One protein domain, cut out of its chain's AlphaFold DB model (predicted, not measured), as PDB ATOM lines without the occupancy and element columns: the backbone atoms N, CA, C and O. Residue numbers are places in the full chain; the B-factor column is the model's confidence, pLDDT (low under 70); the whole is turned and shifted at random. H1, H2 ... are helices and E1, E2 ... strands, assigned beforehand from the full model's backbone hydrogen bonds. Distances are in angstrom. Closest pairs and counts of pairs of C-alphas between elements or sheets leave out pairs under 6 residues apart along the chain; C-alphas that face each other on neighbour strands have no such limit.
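AT A GLANCE: This is residues 12 to 65 of the 118 residues of an uncharacterized protein of Saccharothrix sp. CB00851 (UniProt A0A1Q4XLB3). A slim hairpin of two strands, E1 and E2, makes one end of a loose model, and two short helices, H1 and H2, lie at the other end, beyond the end of E2, with H2 running across that end. The stretch before E1 folds back along the hairpin, and its residues 12 to 13 pair with E1 on the side away from E2. The printed part has 54 residues, with two named strands and then two named helices in the order E1, E2, H1, H2; the sheet's order is E1 - E2, antiparallel. The class is mixed, helices and strands, with 26 of the 54 residues, under half, in named elements. The whole is loose, with a radius of gyration of the C-alphas of 13.1 A and spans of 38 by 27 by 15 A.

HOW THE PARTS SIT: E1, residues 24 to 29, and E2, residues 38 to 42, form a hairpin of antiparallel neighbours, with 154 degrees between their directions. Among the C-alphas that face each other are 24 and 42, 4.6 A apart, and 28 and 38, 4.9 A apart. N 27 and O 39 are within hydrogen-bond range at 2.8 A, and so are N 25 and O 41 at 2.9 A. Residues 12 to 13 pair antiparallel with residues 27 to 28 of E1. Between E2 and H2, residues 55 to 64, the closest C-alphas are those of Leu 42 and Val 57, 7.8 A apart. H1, residues 49 to 53, and H2 are close but not clearly touching; their closest C-alphas, those of Ala 52 and Arg 58, are 6.9 A apart. E1 is apart from H1 and from H2. In H1 and H2 every O i to N i+4 pair is within hydrogen-bond range.

IN THESE COORDINATES: E1 measures 16.4 A from C-alpha 24 at (10.606, -9.595, 2.855) to C-alpha 29 at (-5.713, -8.388, 3.685). E2 measures 13.0 A from C-alpha 38 to C-alpha 42. H1, of 5 residues, measures 6.2 A from C-alpha 49 to C-alpha 53. H2 measures 14.4 A from C-alpha 55 to C-alpha 64, which is at (12.512, -1.654, -13.877).

THE WHOLE: The two C-alphas farthest apart are those of Asp 33 and Arg 49, at 39.0 A. The printed part has no cut. The link from H1 to H2 is tight, with 1 residue; those from E1 to E2, with 8 residues, and from E2 to H1, with 6 residues, are short. Residues 12 to 23 hold no named element. The mean pLDDT of the printed part is 93.2, and no printed residue is under 70.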
ATOM      1  N   ILE A  12      -2.876  -7.960   7.998       97.12
ATOM      2  CA  ILE A  12      -2.200  -8.751   9.034       97.12
ATOM      3  C   ILE A  12      -0.958  -9.420   8.435       97.12
ATOM      4  O   ILE A  12      -0.852  -9.506   7.216       97.12
ATOM      5  N   VAL A  13      -0.022  -9.881   9.268       96.50
ATOM      6  CA  VAL A  13       1.081 -10.730   8.787       96.50
ATOM      7  C   VAL A  13       0.483 -12.040   8.273       96.50
ATOM      8  O   VAL A  13      -0.409 -12.599   8.919       96.50
ATOM      9  N   SER A  14       0.917 -12.477   7.093       95.94
ATOM     10  CA  SER A  14       0.474 -13.733   6.491       95.94
ATOM     11  C   SER A  14       0.931 -14.924   7.334       95.94
ATOM     12  O   SER A  14       1.963 -14.873   7.999       95.94
ATOM     13  N   MET A  15       0.183 -16.027   7.286       94.19
ATOM     14  CA  MET A  15       0.639 -17.294   7.872       94.19
ATOM     15  C   MET A  15       1.831 -17.893   7.111       94.19
ATOM     16  O   MET A  15       2.540 -18.729   7.663       94.19
ATOM     17  N   GLU A  16       2.032 -17.475   5.861       93.00
ATOM     18  CA  GLU A  16       3.140 -17.911   5.005       93.00
ATOM     19  C   GLU A  16       4.410 -17.069   5.208       93.00
ATOM     20  O   GLU A  16       5.485 -17.439   4.728       93.00
ATOM     21  N   ASP A  17       4.312 -15.990   5.997       95.56
ATOM     22  CA  ASP A  17       5.444 -15.126   6.304       95.56
ATOM     23  C   ASP A  17       6.567 -15.879   7.021       95.56
ATOM     24  O   ASP A  17       6.365 -16.726   7.901       95.56
ATOM     25  N   ARG A  18       7.795 -15.535   6.643       95.75
ATOM     26  CA  ARG A  18       9.004 -16.185   7.130       95.75
ATOM     27  C   ARG A  18       9.756 -15.261   8.069       95.75
ATOM     28  O   ARG A  18      10.467 -14.367   7.629       95.75
ATOM     29  N   LEU A  19       9.699 -15.564   9.364       93.00
ATOM     30  CA  LEU A  19      10.394 -14.790  10.402       93.00
ATOM     31  C   LEU A  19      11.923 -14.729  10.226       93.00
ATOM     32  O   LEU A  19      12.565 -13.844  10.786       93.00
ATOM     33  N   ASP A  20      12.518 -15.676   9.492       94.06
ATOM     34  CA  ASP A  20      13.951 -15.702   9.184       94.06
ATOM     35  C   ASP A  20      14.334 -14.864   7.951       94.06
ATOM     36  O   ASP A  20      15.519 -14.627   7.718       94.06
ATOM     37  N   ASP A  21      13.357 -14.386   7.175       92.56
ATOM     38  CA  ASP A  21      13.567 -13.538   6.005       92.56
ATOM     39  C   ASP A  21      13.370 -12.059   6.369       92.56
ATOM     40  O   ASP A  21      12.286 -11.501   6.275       92.56
ATOM     41  N   THR A  22      14.444 -11.380   6.760       90.81
ATOM     42  CA  THR A  22      14.377  -9.966   7.178       90.81
ATOM     43  C   THR A  22      14.211  -8.974   6.025       90.81
ATOM     44  O   THR A  22      13.983  -7.788   6.260       90.81
ATOM     45  N   GLY A  23      14.345  -9.428   4.777       93.81
ATOM     46  CA  GLY A  23      14.247  -8.573   3.591       93.81
ATOM     47  C   GLY A  23      12.879  -8.607   2.918       93.81
ATOM     48  O   GLY A  23      12.683  -7.898   1.929       93.81
ATOM     49  N   ARG A  24      11.944  -9.420   3.417       94.56
ATOM     50  CA  ARG A  24      10.606  -9.595   2.855       94.56
ATOM     51  C   ARG A  24       9.597  -9.821   3.972       94.56
ATOM     52  O   ARG A  24       9.885 -10.543   4.909       94.56
ATOM     53  N   VAL A  25       8.417  -9.232   3.829       95.25
ATOM     54  CA  VAL A  25       7.276  -9.492   4.710       95.25
ATOM     55  C   VAL A  25       6.074  -9.851   3.856       95.25
ATOM     56  O   VAL A  25       5.736  -9.125   2.916       95.25
ATOM     57  N   GLU A  26       5.421 -10.956   4.184       96.44
ATOM     58  CA  GLU A  26       4.170 -11.370   3.561       96.44
ATOM     59  C   GLU A  26       2.988 -10.927   4.426       96.44
ATOM     60  O   GLU A  26       2.927 -11.164   5.634       96.44
ATOM     61  N   LEU A  27       2.039 -10.232   3.808       96.19
ATOM     62  CA  LEU A  27       0.863  -9.658   4.446       96.19
ATOM     63  C   LEU A  27      -0.403 -10.226   3.806       96.19
ATOM     64  O   LEU A  27      -0.458 -10.423   2.596       96.19
ATOM     65  N   TYR A  28      -1.440 -10.408   4.620       97.31
ATOM     66  CA  TYR A  28      -2.772 -10.813   4.183       97.31
ATOM     67  C   TYR A  28      -3.808  -9.729   4.501       97.31
ATOM     68  O   TYR A  28      -3.912  -9.264   5.642       97.31
ATOM     69  N   CYS A  29      -4.610  -9.330   3.513       97.56
ATOM     70  CA  CYS A  29      -5.713  -8.388   3.685       97.56
ATOM     71  C   CYS A  29      -7.027  -9.123   3.984       97.56
ATOM     72  O   CYS A  29      -7.547  -9.893   3.174       97.56
ATOM     73  N   ARG A  30      -7.621  -8.842   5.151       97.44
ATOM     74  CA  ARG A  30      -8.898  -9.457   5.554       97.44
ATOM     75  C   ARG A  30     -10.140  -8.751   5.010       97.44
ATOM     76  O   ARG A  30     -11.230  -9.291   5.171       97.44
ATOM     77  N   ASN A  31     -10.002  -7.573   4.396       96.75
ATOM     78  CA  ASN A  31     -11.143  -6.898   3.780       96.75
ATOM     79  C   ASN A  31     -11.680  -7.752   2.622       96.75
ATOM     80  O   ASN A  31     -10.936  -8.077   1.700       96.75
ATOM     81  N   THR A  32     -12.960  -8.125   2.681       95.75
ATOM     82  CA  THR A  32     -13.590  -8.973   1.665       95.75
ATOM     83  C   THR A  32     -13.699  -8.305   0.306       95.75
ATOM     84  O   THR A  32     -13.719  -9.004  -0.702       95.75
ATOM     85  N   ASP A  33     -13.697  -6.977   0.297       96.62
ATOM     86  CA  ASP A  33     -13.872  -6.165  -0.905       96.62
ATOM     87  C   ASP A  33     -12.519  -5.758  -1.515       96.62
ATOM     88  O   ASP A  33     -12.460  -4.991  -2.470       96.62
ATOM     89  N   CYS A  34     -11.409  -6.242  -0.947       95.88
ATOM     90  CA  CYS A  34     -10.076  -6.017  -1.484       95.88
ATOM     91  C   CYS A  34      -9.657  -7.191  -2.374       95.88
ATOM     92  O   CYS A  34      -9.557  -8.329  -1.906       95.88
ATOM     93  N   ASP A  35      -9.351  -6.895  -3.636       95.06
ATOM     94  CA  ASP A  35      -8.853  -7.896  -4.588       95.06
ATOM     95  C   ASP A  35      -7.426  -8.359  -4.255       95.06
ATOM     96  O   ASP A  35      -7.051  -9.503  -4.513       95.06
ATOM     97  N   ALA A  36      -6.628  -7.492  -3.625       91.19
ATOM     98  CA  ALA A  36      -5.293  -7.824  -3.149       91.19
ATOM     99  C   ALA A  36      -5.378  -8.538  -1.791       91.19
ATOM    100  O   ALA A  36      -5.404  -7.904  -0.733       91.19
ATOM    101  N   ARG A  37      -5.453  -9.872  -1.828       92.94
ATOM    102  CA  ARG A  37      -5.470 -10.727  -0.629       92.94
ATOM    103  C   ARG A  37      -4.084 -10.949  -0.064       92.94
ATOM    104  O   ARG A  37      -3.859 -10.600   1.090       92.94
ATOM    105  N   ASP A  38      -3.178 -11.445  -0.892       94.62
ATOM    106  CA  ASP A  38      -1.792 -11.702  -0.525       94.62
ATOM    107  C   ASP A  38      -0.894 -10.596  -1.066       94.62
ATOM    108  O   ASP A  38      -0.961 -10.215  -2.237       94.62
ATOM    109  N   ILE A  39      -0.073 -10.038  -0.184       94.81
ATOM    110  CA  ILE A  39       0.754  -8.870  -0.456       94.81
ATOM    111  C   ILE A  39       2.174  -9.173   0.004       94.81
ATOM    112  O   ILE A  39       2.420  -9.386   1.188       94.81
ATOM    113  N   THR A  40       3.134  -9.116  -0.915       94.88
ATOM    114  CA  THR A  40       4.557  -9.220  -0.576       94.88
ATOM    115  C   THR A  40       5.188  -7.835  -0.535       94.88
ATOM    116  O   THR A  40       5.248  -7.136  -1.546       94.88
ATOM    117  N   VAL A  41       5.711  -7.448   0.628       93.19
ATOM    118  CA  VAL A  41       6.536  -6.248   0.792       93.19
ATOM    119  C   VAL A  41       7.998  -6.670   0.737       93.19
ATOM    120  O   VAL A  41       8.448  -7.457   1.565       93.19
ATOM    121  N   LEU A  42       8.745  -6.150  -0.236       95.25
ATOM    122  CA  LEU A  42      10.141  -6.517  -0.470       95.25
ATOM    123  C   LEU A  42      11.062  -5.306  -0.306       95.25
ATOM    124  O   LEU A  42      10.848  -4.252  -0.911       95.25
ATOM    125  N   VAL A  43      12.133  -5.465   0.469       94.56
ATOM    126  CA  VAL A  43      13.170  -4.440   0.610       94.56
ATOM    127  C   VAL A  43      14.045  -4.438  -0.641       94.56
ATOM    128  O   VAL A  43      14.813  -5.359  -0.897       94.56
ATOM    129  N   MET A  44      13.951  -3.371  -1.435       94.12
ATOM    130  CA  MET A  44      14.698  -3.260  -2.698       94.12
ATOM    131  C   MET A  44      16.101  -2.663  -2.530       94.12
ATOM    132  O   MET A  44      16.997  -2.909  -3.356       94.12
ATOM    133  N   ARG A  45      16.287  -1.815  -1.507       90.94
ATOM    134  CA  ARG A  45      17.526  -1.076  -1.218       90.94
ATOM    135  C   ARG A  45      17.627  -0.759   0.277       90.94
ATOM    136  O   ARG A  45      16.865   0.051   0.785       90.94
ATOM    137  N   ASP A  46      18.622  -1.336   0.933       89.69
ATOM    138  CA  ASP A  46      18.984  -1.107   2.343       89.69
ATOM    139  C   ASP A  46      20.493  -0.819   2.519       89.69
ATOM    140  O   ASP A  46      20.998  -0.727   3.631       89.69
ATOM    141  N   GLY A  47      21.233  -0.705   1.409       89.00
ATOM    142  CA  GLY A  47      22.688  -0.527   1.404       89.00
ATOM    143  C   GLY A  47      23.494  -1.816   1.591       89.00
ATOM    144  O   GLY A  47      24.721  -1.772   1.486       89.00
ATOM    145  N   THR A  48      22.853  -2.967   1.804       90.62
ATOM    146  CA  THR A  48      23.547  -4.245   1.969       90.62
ATOM    147  C   THR A  48      23.750  -4.954   0.630       90.62
ATOM    148  O   THR A  48      22.965  -4.853  -0.321       90.62
ATOM    149  N   ARG A  49      24.854  -5.703   0.536       90.56
ATOM    150  CA  ARG A  49      25.130  -6.547  -0.635       90.56
ATOM    151  C   ARG A  49      24.166  -7.729  -0.714       90.56
ATOM    152  O   ARG A  49      23.834  -8.149  -1.817       90.56
ATOM    153  N   GLU A  50      23.744  -8.244   0.434       91.94
ATOM    154  CA  GLU A  50      22.816  -9.366   0.546       91.94
ATOM    155  C   GLU A  50      21.487  -9.048  -0.142       91.94
ATOM    156  O   GLU A  50      21.118  -9.733  -1.096       91.94
ATOM    157  N   THR A  51      20.851  -7.932   0.222       93.00
ATOM    158  CA  THR A  51      19.606  -7.464  -0.401       93.00
ATOM    159  C   THR A  51      19.757  -7.257  -1.906       93.00
ATOM    160  O   THR A  51      18.929  -7.714  -2.692       93.00
ATOM    161  N   ALA A  52      20.865  -6.654  -2.351       89.88
ATOM    162  CA  ALA A  52      21.133  -6.461  -3.777       89.88
ATOM    163  C   ALA A  52      21.316  -7.777  -4.565       89.88
ATOM    164  O   ALA A  52      21.197  -7.775  -5.793       89.88
ATOM    165  N   GLN A  53      21.640  -8.885  -3.892       91.12
ATOM    166  CA  GLN A  53      21.873 -10.191  -4.509       91.12
ATOM    167  C   GLN A  53      20.659 -11.122  -4.476       91.12
ATOM    168  O   GLN A  53      20.694 -12.140  -5.180       91.12
ATOM    169  N   ARG A  54      19.599 -10.775  -3.730       93.25
ATOM    170  CA  ARG A  54      18.363 -11.562  -3.666       93.25
ATOM    171  C   ARG A  54      17.764 -11.759  -5.057       93.25
ATOM    172  O   ARG A  54      17.820 -10.878  -5.918       93.25
ATOM    173  N   ALA A  55      17.233 -12.952  -5.302       92.75
ATOM    174  CA  ALA A  55      16.773 -13.332  -6.632       92.75
ATOM    175  C   ALA A  55      15.603 -12.459  -7.111       92.75
ATOM    176  O   ALA A  55      15.645 -11.974  -8.239       92.75
ATOM    177  N   ASP A  56      14.627 -12.226  -6.237       93.50
ATOM    178  CA  ASP A  56      13.476 -11.342  -6.442       93.50
ATOM    179  C   ASP A  56      13.909  -9.899  -6.755       93.50
ATOM    180  O   ASP A  56      13.544  -9.366  -7.802       93.50
ATOM    181  N   VAL A  57      14.792  -9.308  -5.944       93.88
ATOM    182  CA  VAL A  57      15.326  -7.951  -6.152       93.88
ATOM    183  C   VAL A  57      16.056  -7.843  -7.491       93.88
ATOM    184  O   VAL A  57      15.892  -6.856  -8.209       93.88
ATOM    185  N   ARG A  58      16.866  -8.841  -7.866       92.38
ATOM    186  CA  ARG A  58      17.570  -8.833  -9.161       92.38
ATOM    187  C   ARG A  58      16.611  -8.905 -10.342       92.38
ATOM    188  O   ARG A  58      16.845  -8.207 -11.321       92.38
ATOM    189  N   VAL A  59      15.587  -9.755 -10.266       91.62
ATOM    190  CA  VAL A  59      14.597  -9.906 -11.343       91.62
ATOM    191  C   VAL A  59      13.777  -8.629 -11.487       91.62
ATOM    192  O   VAL A  59      13.663  -8.119 -12.596       91.62
ATOM    193  N   LEU A  60      13.296  -8.060 -10.381       91.31
ATOM    194  CA  LEU A  60      12.550  -6.801 -10.400       91.31
ATOM    195  C   LEU A  60      13.390  -5.653 -10.968       91.31
ATOM    196  O   LEU A  60      12.930  -4.940 -11.849       91.31
ATOM    197  N   ARG A  61      14.675  -5.550 -10.601       90.12
ATOM    198  CA  ARG A  61      15.575  -4.547 -11.200       90.12
ATOM    199  C   ARG A  61      15.756  -4.700 -12.712       90.12
ATOM    200  O   ARG A  61      16.009  -3.701 -13.370       90.12
ATOM    201  N   MET A  62      15.674  -5.916 -13.258       86.62
ATOM    202  CA  MET A  62      15.728  -6.127 -14.712       86.62
ATOM    203  C   MET A  62      14.439  -5.677 -15.406       86.62
ATOM    204  O   MET A  62      14.489  -5.304 -16.574       86.62
ATOM    205  N   ILE A  63      13.302  -5.739 -14.707       87.81
ATOM    206  CA  ILE A  63      12.017  -5.237 -15.201       87.81
ATOM    207  C   ILE A  63      12.020  -3.704 -15.172       87.81
ATOM    208  O   ILE A  63      11.670  -3.084 -16.170       87.81
ATOM    209  N   ASP A  64      12.484  -3.110 -14.068       87.19
ATOM    210  CA  ASP A  64      12.512  -1.654 -13.877       87.19
ATOM    211  C   ASP A  64      13.558  -0.948 -14.760       87.19
ATOM    212  O   ASP A  64      13.379   0.202 -15.153       87.19
ATOM    213  N   ASP A  65      14.679  -1.617 -15.051       84.12
ATOM    214  CA  ASP A  65      15.779  -1.089 -15.867       84.12
ATOM    215  C   ASP A  65      16.250  -2.147 -16.885       84.12
ATOM    216  O   ASP A  65      17.299  -2.783 -16.704       84.12
TER     217      ASP A  65